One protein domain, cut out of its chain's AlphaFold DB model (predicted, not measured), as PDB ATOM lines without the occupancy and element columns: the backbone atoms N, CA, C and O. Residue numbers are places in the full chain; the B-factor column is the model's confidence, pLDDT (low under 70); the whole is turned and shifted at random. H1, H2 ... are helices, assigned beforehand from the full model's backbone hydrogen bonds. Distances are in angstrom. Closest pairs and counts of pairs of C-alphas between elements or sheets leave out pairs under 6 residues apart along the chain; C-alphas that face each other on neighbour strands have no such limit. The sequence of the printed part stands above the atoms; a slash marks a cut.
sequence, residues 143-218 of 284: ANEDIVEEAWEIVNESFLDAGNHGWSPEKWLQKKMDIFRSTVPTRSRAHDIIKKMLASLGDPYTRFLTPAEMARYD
ATOM      1  N   ALA A 143     166.369 139.074 109.506       92.56
ATOM      2  CA  ALA A 143     164.959 138.723 109.405       92.56
ATOM      3  C   ALA A 143     164.386 139.194 108.063       92.56
ATOM      4  O   ALA A 143     164.884 140.130 107.438       92.56
ATOM      5  N   ASN A 144     163.339 138.528 107.579       94.38
ATOM      6  CA  ASN A 144     162.791 138.847 106.261       94.38
ATOM      7  C   ASN A 144     162.143 140.237 106.232       94.38
ATOM      8  O   ASN A 144     162.184 140.923 105.214       94.38
ATOM      9  N   GLU A 145     161.547 140.625 107.352       93.25
ATOM     10  CA  GLU A 145     160.954 141.929 107.598       93.25
ATOM     11  C   GLU A 145     162.011 143.041 107.572       93.25
ATOM     12  O   GLU A 145     161.795 144.053 106.905       93.25
ATOM     13  N   ASP A 146     163.175 142.814 108.186       93.88
ATOM     14  CA  ASP A 146     164.261 143.801 108.274       93.88
ATOM     15  C   ASP A 146     164.788 144.196 106.886       93.88
ATOM     16  O   ASP A 146     165.038 145.365 106.624       93.88
ATOM     17  N   ILE A 147     164.870 143.252 105.941       94.62
ATOM     18  CA  ILE A 147     165.303 143.547 104.557       94.62
ATOM     19  C   ILE A 147     164.309 144.479 103.862       94.62
ATOM     20  O   ILE A 147     164.683 145.318 103.044       94.62
ATOM     21  N   VAL A 148     163.014 144.268 104.114       94.88
ATOM     22  CA  VAL A 148     161.960 145.101 103.529       94.88
ATOM     23  C   VAL A 148     162.017 146.493 104.150       94.88
ATOM     24  O   VAL A 148     161.827 147.474 103.431       94.88
ATOM     25  N   GLU A 149     162.296 146.578 105.454       94.69
ATOM     26  CA  GLU A 149     162.498 147.840 106.163       94.69
ATOM     27  C   GLU A 149     163.677 148.630 105.600       94.69
ATOM     28  O   GLU A 149     163.494 149.775 105.189       94.69
ATOM     29  N   GLU A 150     164.842 147.994 105.515       95.19
ATOM     30  CA  GLU A 150     166.082 148.588 105.022       95.19
ATOM     31  C   GLU A 150     165.914 149.079 103.579       95.19
ATOM     32  O   GLU A 150     166.218 150.226 103.253       95.19
ATOM     33  N   ALA A 151     165.332 148.249 102.708       95.56
ATOM     34  CA  ALA A 151     165.068 148.643 101.328       95.56
ATOM     35  C   ALA A 151     164.105 149.839 101.234       95.56
ATOM     36  O   ALA A 151     164.240 150.672 100.336       95.56
ATOM     37  N   TRP A 152     163.116 149.930 102.128       95.00
ATOM     38  CA  TRP A 152     162.210 151.077 102.178       95.00
ATOM     39  C   TRP A 152     162.929 152.346 102.652       95.00
ATOM     40  O   TRP A 152     162.687 153.415 102.086       95.00
ATOM     41  N   GLU A 153     163.793 152.222 103.661       95.12
ATOM     42  CA  GLU A 153     164.549 153.322 104.267       95.12
ATOM     43  C   GLU A 153     165.530 153.936 103.273       95.12
ATOM     44  O   GLU A 153     165.475 155.144 103.048       95.12
ATOM     45  N   ILE A 154     166.304 153.107 102.565       95.69
ATOM     46  CA  ILE A 154     167.214 153.561 101.503       95.69
ATOM     47  C   ILE A 154     166.457 154.415 100.478       95.69
ATOM     48  O   ILE A 154     166.874 155.521 100.150       95.69
ATOM     49  N   VAL A 155     165.301 153.941 100.004       94.44
ATOM     50  CA  VAL A 155     164.479 154.702  99.049       94.44
ATOM     51  C   VAL A 155     163.961 155.996  99.673       94.44
ATOM     52  O   VAL A 155     163.933 157.027  99.009       94.44
ATOM     53  N   ASN A 156     163.543 155.970 100.936       93.50
ATOM     54  CA  ASN A 156     163.043 157.160 101.615       93.50
ATOM     55  C   ASN A 156     164.114 158.259 101.737       93.50
ATOM     56  O   ASN A 156     163.783 159.439 101.641       93.50
ATOM     57  N   GLU A 157     165.374 157.876 101.939       93.94
ATOM     58  CA  GLU A 157     166.498 158.801 102.107       93.94
ATOM     59  C   GLU A 157     167.105 159.273 100.783       93.94
ATOM     60  O   GLU A 157     167.508 160.432 100.673       93.94
ATOM     61  N   SER A 158     167.184 158.392  99.779       92.12
ATOM     62  CA  SER A 158     167.988 158.635  98.577       92.12
ATOM     63  C   SER A 158     167.188 158.809  97.285       92.12
ATOM     64  O   SER A 158     167.787 159.103  96.249       92.12
ATOM     65  N   PHE A 159     165.872 158.576  97.281       92.88
ATOM     66  CA  PHE A 159     165.089 158.648  96.047       92.88
ATOM     67  C   PHE A 159     164.931 160.088  95.553       92.88
ATOM     68  O   PHE A 159     164.590 161.003  96.303       92.88
ATOM     69  N   LEU A 160     165.139 160.272  94.250       89.00
ATOM     70  CA  LEU A 160     164.998 161.548  93.563       89.00
ATOM     71  C   LEU A 160     163.864 161.439  92.542       89.00
ATOM     72  O   LEU A 160     163.971 160.697  91.567       89.00
ATOM     73  N   ASP A 161     162.789 162.206  92.736       85.25
ATOM     74  CA  ASP A 161     161.660 162.242  91.796       85.25
ATOM     75  C   ASP A 161     161.996 163.105  90.568       85.25
ATOM     76  O   ASP A 161     161.562 164.250  90.437       85.25
ATOM     77  N   ALA A 162     162.813 162.560  89.664       78.62
ATOM     78  CA  ALA A 162     163.219 163.245  88.436       78.62
ATOM     79  C   ALA A 162     162.068 163.410  87.423       78.62
ATOM     80  O   ALA A 162     162.119 164.298  86.573       78.62
ATOM     81  N   GLY A 163     161.034 162.565  87.502       70.25
ATOM     82  CA  GLY A 163     159.913 162.537  86.556       70.25
ATOM     83  C   GLY A 163     158.621 163.176  87.068       70.25
ATOM     84  O   GLY A 163     157.600 163.118  86.379       70.25
ATOM     85  N   ASN A 164     158.656 163.805  88.247       70.25
ATOM     86  CA  ASN A 164     157.508 164.439  88.896       70.25
ATOM     87  C   ASN A 164     156.307 163.476  89.011       70.25
ATOM     88  O   ASN A 164     155.156 163.835  88.736       70.25
ATOM     89  N   HIS A 165     156.589 162.233  89.412       75.44
ATOM     90  CA  HIS A 165     155.635 161.130  89.547       75.44
ATOM     91  C   HIS A 165     154.759 161.240  90.807       75.44
ATOM     92  O   HIS A 165     153.974 160.342  91.124       75.44
ATOM     93  N   GLY A 166     154.845 162.366  91.519       81.81
ATOM     94  CA  GLY A 166     154.008 162.665  92.674       81.81
ATOM     95  C   GLY A 166     154.449 161.924  93.931       81.81
ATOM     96  O   GLY A 166     153.626 161.750  94.845       81.81
ATOM     97  N   TRP A 167     155.714 161.497  93.967       89.38
ATOM     98  CA  TRP A 167     156.349 160.949  95.154       89.38
ATOM     99  C   TRP A 167     156.499 162.044  96.219       89.38
ATOM    100  O   TRP A 167     156.736 163.211  95.916       89.38
ATOM    101  N   SER A 168     156.311 161.672  97.482       89.50
ATOM    102  CA  SER A 168     156.702 162.493  98.627       89.50
ATOM    103  C   SER A 168     157.056 161.574  99.796       89.50
ATOM    104  O   SER A 168     156.470 160.482  99.885       89.50
ATOM    105  N   PRO A 169     157.948 161.993 100.708       89.56
ATOM    106  CA  PRO A 169     158.296 161.204 101.890       89.56
ATOM    107  C   PRO A 169     157.068 160.798 102.721       89.56
ATOM    108  O   PRO A 169     156.954 159.661 103.171       89.56
ATOM    109  N   GLU A 170     156.070 161.678 102.855       90.50
ATOM    110  CA  GLU A 170     154.847 161.401 103.621       90.50
ATOM    111  C   GLU A 170     153.991 160.310 102.967       90.50
ATOM    112  O   GLU A 170     153.490 159.410 103.648       90.50
ATOM    113  N   LYS A 171     153.831 160.356 101.637       89.62
ATOM    114  CA  LYS A 171     153.122 159.304 100.888       89.62
ATOM    115  C   LYS A 171     153.893 157.988 100.929       89.62
ATOM    116  O   LYS A 171     153.283 156.918 100.966       89.62
ATOM    117  N   TRP A 172     155.221 158.054 100.919       92.38
ATOM    118  CA  TRP A 172     156.077 156.879 101.016       92.38
ATOM    119  C   TRP A 172     155.983 156.212 102.395       92.38
ATOM    120  O   TRP A 172     155.879 154.988 102.482       92.38
ATOM    121  N   LEU A 173     155.886 157.006 103.466       91.75
ATOM    122  CA  LEU A 173     155.646 156.518 104.825       91.75
ATOM    123  C   LEU A 173     154.278 155.842 104.972       91.75
ATOM    124  O   LEU A 173     154.168 154.801 105.617       91.75
ATOM    125  N   GLN A 174     153.235 156.373 104.328       90.62
ATOM    126  CA  GLN A 174     151.931 155.699 104.283       90.62
ATOM    127  C   GLN A 174     152.034 154.320 103.612       90.62
ATOM    128  O   GLN A 174     151.508 153.342 104.146       90.62
ATOM    129  N   LYS A 175     152.790 154.211 102.510       87.44
ATOM    130  CA  LYS A 175     153.061 152.922 101.852       87.44
ATOM    131  C   LYS A 175     153.826 151.949 102.756       87.44
ATOM    132  O   LYS A 175     153.522 150.758 102.717       87.44
ATOM    133  N   LYS A 176     154.746 152.427 103.612       90.25
ATOM    134  CA  LYS A 176     155.405 151.593 104.641       90.25
ATOM    135  C   LYS A 176     154.361 150.896 105.504       90.25
ATOM    136  O   LYS A 176     154.369 149.677 105.636       90.25
ATOM    137  N   MET A 177     153.413 151.658 106.044       89.75
ATOM    138  CA  MET A 177     152.384 151.111 106.931       89.75
ATOM    139  C   MET A 177     151.533 150.039 106.239       89.75
ATOM    140  O   MET A 177     151.165 149.050 106.868       89.75
ATOM    141  N   ASP A 178     151.244 150.199 104.948       86.94
ATOM    142  CA  ASP A 178     150.498 149.203 104.175       86.94
ATOM    143  C   ASP A 178     151.303 147.915 103.937       86.94
ATOM    144  O   ASP A 178     150.743 146.820 104.003       86.94
ATOM    145  N   ILE A 179     152.616 148.028 103.718       85.31
ATOM    146  CA  ILE A 179     153.523 146.888 103.530       85.31
ATOM    147  C   ILE A 179     153.667 146.077 104.824       85.31
ATOM    148  O   ILE A 179     153.524 144.852 104.798       85.31
ATOM    149  N   PHE A 180     153.863 146.747 105.962       84.88
ATOM    150  CA  PHE A 180     154.071 146.105 107.268       84.88
ATOM    151  C   PHE A 180     152.807 145.486 107.879       84.88
ATOM    152  O   PHE A 180     152.890 144.716 108.832       84.88
ATOM    153  N   ARG A 181     151.621 145.752 107.318       86.69
ATOM    154  CA  ARG A 181     150.413 144.975 107.651       86.69
ATOM    155  C   ARG A 181     150.460 143.550 107.099       86.69
ATOM    156  O   ARG A 181     149.667 142.712 107.528       86.69
ATOM    157  N   SER A 182     151.327 143.278 106.124       81.75
ATOM    158  CA  SER A 182     151.481 141.952 105.529       81.75
ATOM    159  C   SER A 182     152.594 141.161 106.213       81.75
ATOM    160  O   SER A 182     153.622 141.715 106.585       81.75
ATOM    161  N   THR A 183     152.394 139.855 106.385       88.00
ATOM    162  CA  THR A 183     153.414 138.961 106.948       88.00
ATOM    163  C   THR A 183     154.445 138.566 105.885       88.00
ATOM    164  O   THR A 183     154.092 138.369 104.714       88.00
ATOM    165  N   VAL A 184     155.717 138.411 106.283       90.44
ATOM    166  CA  VAL A 184     156.832 138.097 105.369       90.44
ATOM    167  C   VAL A 184     157.522 136.777 105.760       90.44
ATOM    168  O   VAL A 184     158.688 136.735 106.133       90.44
ATOM    169  N   PRO A 185     156.839 135.626 105.609       89.38
ATOM    170  CA  PRO A 185     157.346 134.344 106.109       89.38
ATOM    171  C   PRO A 185     158.582 133.806 105.370       89.38
ATOM    172  O   PRO A 185     159.191 132.845 105.827       89.38
ATOM    173  N   THR A 186     158.931 134.350 104.196       94.50
ATOM    174  CA  THR A 186     160.023 133.827 103.357       94.50
ATOM    175  C   THR A 186     160.837 134.943 102.708       94.50
ATOM    176  O   THR A 186     160.303 136.002 102.371       94.50
ATOM    177  N   ARG A 187     162.115 134.658 102.422       94.25
ATOM    178  CA  ARG A 187     163.027 135.576 101.719       94.25
ATOM    179  C   ARG A 187     162.528 135.946 100.318       94.25
ATOM    180  O   ARG A 187     162.585 137.104  99.922       94.25
ATOM    181  N   SER A 188     161.968 134.980  99.583       94.62
ATOM    182  CA  SER A 188     161.364 135.244  98.267       94.62
ATOM    183  C   SER A 188     160.199 136.226  98.375       94.62
ATOM    184  O   SER A 188     160.083 137.138  97.561       94.62
ATOM    185  N   ARG A 189     159.361 136.085  99.413       94.31
ATOM    186  CA  ARG A 189     158.251 137.007  99.651       94.31
ATOM    187  C   ARG A 189     158.742 138.417  99.978       94.31
ATOM    188  O   ARG A 189     158.145 139.364  99.473       94.31
ATOM    189  N   ALA A 190     159.812 138.554 100.763       94.69
ATOM    190  CA  ALA A 190     160.447 139.846 101.031       94.69
ATOM    191  C   ALA A 190     160.885 140.525  99.725       94.69
ATOM    192  O   ALA A 190     160.488 141.655  99.448       94.69
ATOM    193  N   HIS A 191     161.603 139.798  98.864       95.88
ATOM    194  CA  HIS A 191     162.046 140.317  97.567       95.88
ATOM    195  C   HIS A 191     160.867 140.734  96.669       95.88
ATOM    196  O   HIS A 191     160.923 141.784  96.029       95.88
ATOM    197  N   ASP A 192     159.777 139.960  96.641       94.94
ATOM    198  CA  ASP A 192     158.576 140.302  95.865       94.94
ATOM    199  C   ASP A 192     157.878 141.563  96.382       94.94
ATOM    200  O   ASP A 192     157.365 142.361  95.595       94.94
ATOM    201  N   ILE A 193     157.832 141.740  97.706       94.75
ATOM    202  CA  ILE A 193     157.286 142.944  98.340       94.75
ATOM    203  C   ILE A 193     158.126 144.157  97.944       94.75
ATOM    204  O   ILE A 193     157.553 145.146  97.491       94.75
ATOM    205  N   ILE A 194     159.458 144.059  98.021       95.38
ATOM    206  CA  ILE A 194     160.365 145.139  97.614       95.38
ATOM    207  C   ILE A 194     160.157 145.471  96.130       95.38
ATOM    208  O   ILE A 194     159.934 146.627  95.785       95.38
ATOM    209  N   LYS A 195     160.122 144.471  95.241       95.31
ATOM    210  CA  LYS A 195     159.876 144.689  93.801       95.31
ATOM    211  C   LYS A 195     158.549 145.411  93.541       95.31
ATOM    212  O   LYS A 195     158.505 146.337  92.734       95.31
ATOM    213  N   LYS A 196     157.472 145.036  94.240       93.81
ATOM    214  CA  LYS A 196     156.159 145.707  94.131       93.81
ATOM    215  C   LYS A 196     156.174 147.127  94.686       93.81
ATOM    216  O   LYS A 196     155.569 148.019  94.095       93.81
ATOM    217  N   MET A 197     156.855 147.326  95.809       92.94
ATOM    218  CA  MET A 197     157.046 148.630  96.428       92.94
ATOM    219  C   MET A 197     157.753 149.581  95.454       92.94
ATOM    220  O   MET A 197     157.219 150.654  95.175       92.94
ATOM    221  N   LEU A 198     158.875 149.162  94.859       93.56
ATOM    222  CA  LEU A 198     159.623 149.965  93.885       93.56
ATOM    223  C   LEU A 198     158.837 150.209  92.591       93.56
ATOM    224  O   LEU A 198     158.818 151.327  92.092       93.56
ATOM    225  N   ALA A 199     158.096 149.217  92.088       92.12
ATOM    226  CA  ALA A 199     157.250 149.395  90.904       92.12
ATOM    227  C   ALA A 199     156.202 150.511  91.081       92.12
ATOM    228  O   ALA A 199     155.810 151.162  90.116       92.12
ATOM    229  N   SER A 200     155.768 150.773  92.320       90.06
ATOM    230  CA  SER A 200     154.823 151.850  92.629       90.06
ATOM    231  C   SER A 200     155.415 153.265  92.540       90.06
ATOM    232  O   SER A 200     154.660 154.229  92.690       90.06
ATOM    233  N   LEU A 201     156.735 153.390  92.347       90.56
ATOM    234  CA  LEU A 201     157.429 154.650  92.057       90.56
ATOM    235  C   LEU A 201     157.299 155.043  90.581       90.56
ATOM    236  O   LEU A 201     157.378 156.222  90.261       90.56
ATOM    237  N   GLY A 202     157.074 154.069  89.690       88.31
ATOM    238  CA  GLY A 202     156.969 154.313  88.249       88.31
ATOM    239  C   GLY A 202     158.293 154.659  87.560       88.31
ATOM    240  O   GLY A 202     158.269 155.073  86.407       88.31
ATOM    241  N   ASP A 203     159.428 154.477  88.239       89.19
ATOM    242  CA  ASP A 203     160.759 154.770  87.707       89.19
ATOM    243  C   ASP A 203     161.443 153.490  87.168       89.19
ATOM    244  O   ASP A 203     161.665 152.553  87.940       89.19
ATOM    245  N   PRO A 204     161.801 153.415  85.868       87.62
ATOM    246  CA  PRO A 204     162.479 152.253  85.279       87.62
ATOM    247  C   PRO A 204     163.929 152.052  85.763       87.62
ATOM    248  O   PRO A 204     164.504 150.965  85.582       87.62
ATOM    249  N   TYR A 205     164.540 153.078  86.363       88.19
ATOM    250  CA  TYR A 205     165.921 153.022  86.842       88.19
ATOM    251  C   TYR A 205     166.026 152.554  88.297       88.19
ATOM    252  O   TYR A 205     167.047 151.975  88.672       88.19
ATOM    253  N   THR A 206     164.958 152.681  89.086       92.94
ATOM    254  CA  THR A 206     164.903 152.173  90.462       92.94
ATOM    255  C   THR A 206     164.429 150.717  90.491       92.94
ATOM    256  O   THR A 206     163.254 150.414  90.284       92.94
ATOM    257  N   ARG A 207     165.340 149.780  90.781       93.81
ATOM    258  CA  ARG A 207     165.037 148.338  90.830       93.81
ATOM    259  C   ARG A 207     165.749 147.631  91.977       93.81
ATOM    260  O   ARG A 207     166.825 148.037  92.396       93.81
ATOM    261  N   PHE A 208     165.170 146.520  92.422       95.94
ATOM    262  CA  PHE A 208     165.797 145.614  93.381       95.94
ATOM    263  C   PHE A 208     166.544 144.503  92.648       95.94
ATOM    264  O   PHE A 208     165.968 143.864  91.763       95.94
ATOM    265  N   LEU A 209     167.788 144.252  93.053       94.38
ATOM    266  CA  LEU A 209     168.622 143.171  92.540       94.38
ATOM    267  C   LEU A 209     168.825 142.120  93.630       94.38
ATOM    268  O   LEU A 209     169.284 142.419  94.729       94.38
ATOM    269  N   THR A 210     168.494 140.873  93.321       93.50
ATOM    270  CA  THR A 210     168.852 139.736  94.175       93.50
ATOM    271  C   THR A 210     170.369 139.523  94.165       93.50
ATOM    272  O   THR A 210     171.019 139.884  93.185       93.50
ATOM    273  N   PRO A 211     170.956 138.863  95.180       91.62
ATOM    274  CA  PRO A 211     172.396 138.589  95.195       91.62
ATOM    275  C   PRO A 211     172.892 137.871  93.932       91.62
ATOM    276  O   PRO A 211     173.957 138.184  93.409       91.62
ATOM    277  N   ALA A 212     172.086 136.952  93.389       90.62
ATOM    278  CA  ALA A 212     172.399 136.245  92.150       90.62
ATOM    279  C   ALA A 212     172.320 137.144  90.902       90.62
ATOM    280  O   ALA A 212     173.095 136.953  89.971       90.62
ATOM    281  N   GLU A 213     171.389 138.103  90.861       90.81
ATOM    282  CA  GLU A 213     171.341 139.113  89.797       90.81
ATOM    283  C   GLU A 213     172.531 140.066  89.922       90.81
ATOM    284  O   GLU A 213     173.197 140.308  88.923       90.81
ATOM    285  N   MET A 214     172.846 140.524  91.138       90.38
ATOM    286  CA  MET A 214     173.982 141.405  91.419       90.38
ATOM    287  C   MET A 214     175.313 140.769  90.998       90.38
ATOM    288  O   MET A 214     176.122 141.421  90.351       90.38
ATOM    289  N   ALA A 215     175.503 139.475  91.270       88.44
ATOM    290  CA  ALA A 215     176.706 138.739  90.882       88.44
ATOM    291  C   ALA A 215     176.917 138.631  89.358       88.44
ATOM    292  O   ALA A 215     178.019 138.320  88.918       88.44
ATOM    293  N   ARG A 216     175.878 138.862  88.541       85.50
ATOM    294  CA  ARG A 216     175.993 138.882  87.072       85.50
ATOM    295  C   ARG A 216     176.429 140.235  86.525       85.50
ATOM    296  O   ARG A 216     176.784 140.312  85.351       85.50
ATOM    297  N   TYR A 217     176.366 141.291  87.330       82.44
ATOM    298  CA  TYR A 217     176.915 142.585  86.958       82.44
ATOM    299  C   TYR A 217     178.426 142.536  87.174       82.44
ATOM    300  O   TYR A 217     178.935 142.952  88.210       82.44
ATOM    301  N   ASP A 218     179.139 141.983  86.193       73.56
ATOM    302  CA  ASP A 218     180.584 142.145  86.118       73.56
ATOM    303  C   ASP A 218     180.894 143.604  85.744       73.56
ATOM    304  O   ASP A 218     180.218 144.207  84.905       73.56
TER     305      ASP A 218
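Overview. This is residues 143 to 218 of the 284 residues of an uncharacterized protein of Colocasia esculenta (UniProt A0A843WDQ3). Three helices, H1, H2 and H3, run nearly along one common direction, with H1 and H3 side by side and the same way, and H2 the opposite way and shifted toward the end where H1 finishes. After H3 a long link turns and folds back toward the level where H3 began, and there the four-residue helix H4 and the last residues, 211 to 218, stick out from the body. The group of three is loosely formed on one side: H1 touches both H2 and H3, while H2 and H3 are close but not clearly touching, with 2 pairs of C-alphas within 8 A. The printed part has 76 residues with four named helices in the order H1, H2, H3, H4 and no named strand, and its class is all helix. It is compact, with a radius of gyration of the C-alphas of 12.7 A, and flat, spanning 35 by 32 by 17 A.

Along the chain. H1 is residues 144 to 158, 21.9 A from first to last C-alpha, beginning at C-alpha 144 at (162.791, 138.847, 106.261). H2 is residues 169 to 180, 16.6 A long. H3 is residues 187 to 199, 18.5 A long, and ends at C-alpha 199 at (157.250, 149.395, 90.904). H4 is residues 211 to 214, 5.0 A long, and ends at C-alpha 214 at (173.982, 141.405, 91.419).

Arrangement. H1 and H2 form a helical hairpin and only just touch, with 3 pairs of C-alphas within 8 A. H1 touches H2 with residues 152 to 156 alone, and their closest C-alphas, those of Asn 156 and Pro 169, are 6.2 A apart. They run opposite ways at a shallow tilt of 7 degrees. H1 and H3 touch and run the same way at a shallow tilt of 25 degrees; their closest C-alphas, those of Asn 144 and Arg 187, are 5.6 A apart. H2 and H3 are close but not clearly touching, opposite ways at a shallow tilt of 29 degrees, with the closest C-alphas, those of Ile 179 and Ile 193, 7.5 A apart. H4 is apart from H1, H2 and H3. In H2 and H3 every O i to N i+4 pair is within hydrogen-bond range; in H1 10 of 11 are, and H4 is too short for such a pair.

Size, cuts and confidence. The C-alphas of Arg 181 and Asp 218, the two farthest apart, are 37.2 A from each other. Residues 211 to 218, of which 211 to 214 belong to H4, stand free, and the body without them has 68 residues and spans 35 by 23 by 16 A. The link from H3 to H4, 11 residues, is long; those from H1 to H2 and from H2 to H3 are short. The printed part has no cut. The mean pLDDT of the printed part is 90.2, and no printed residue is under 70.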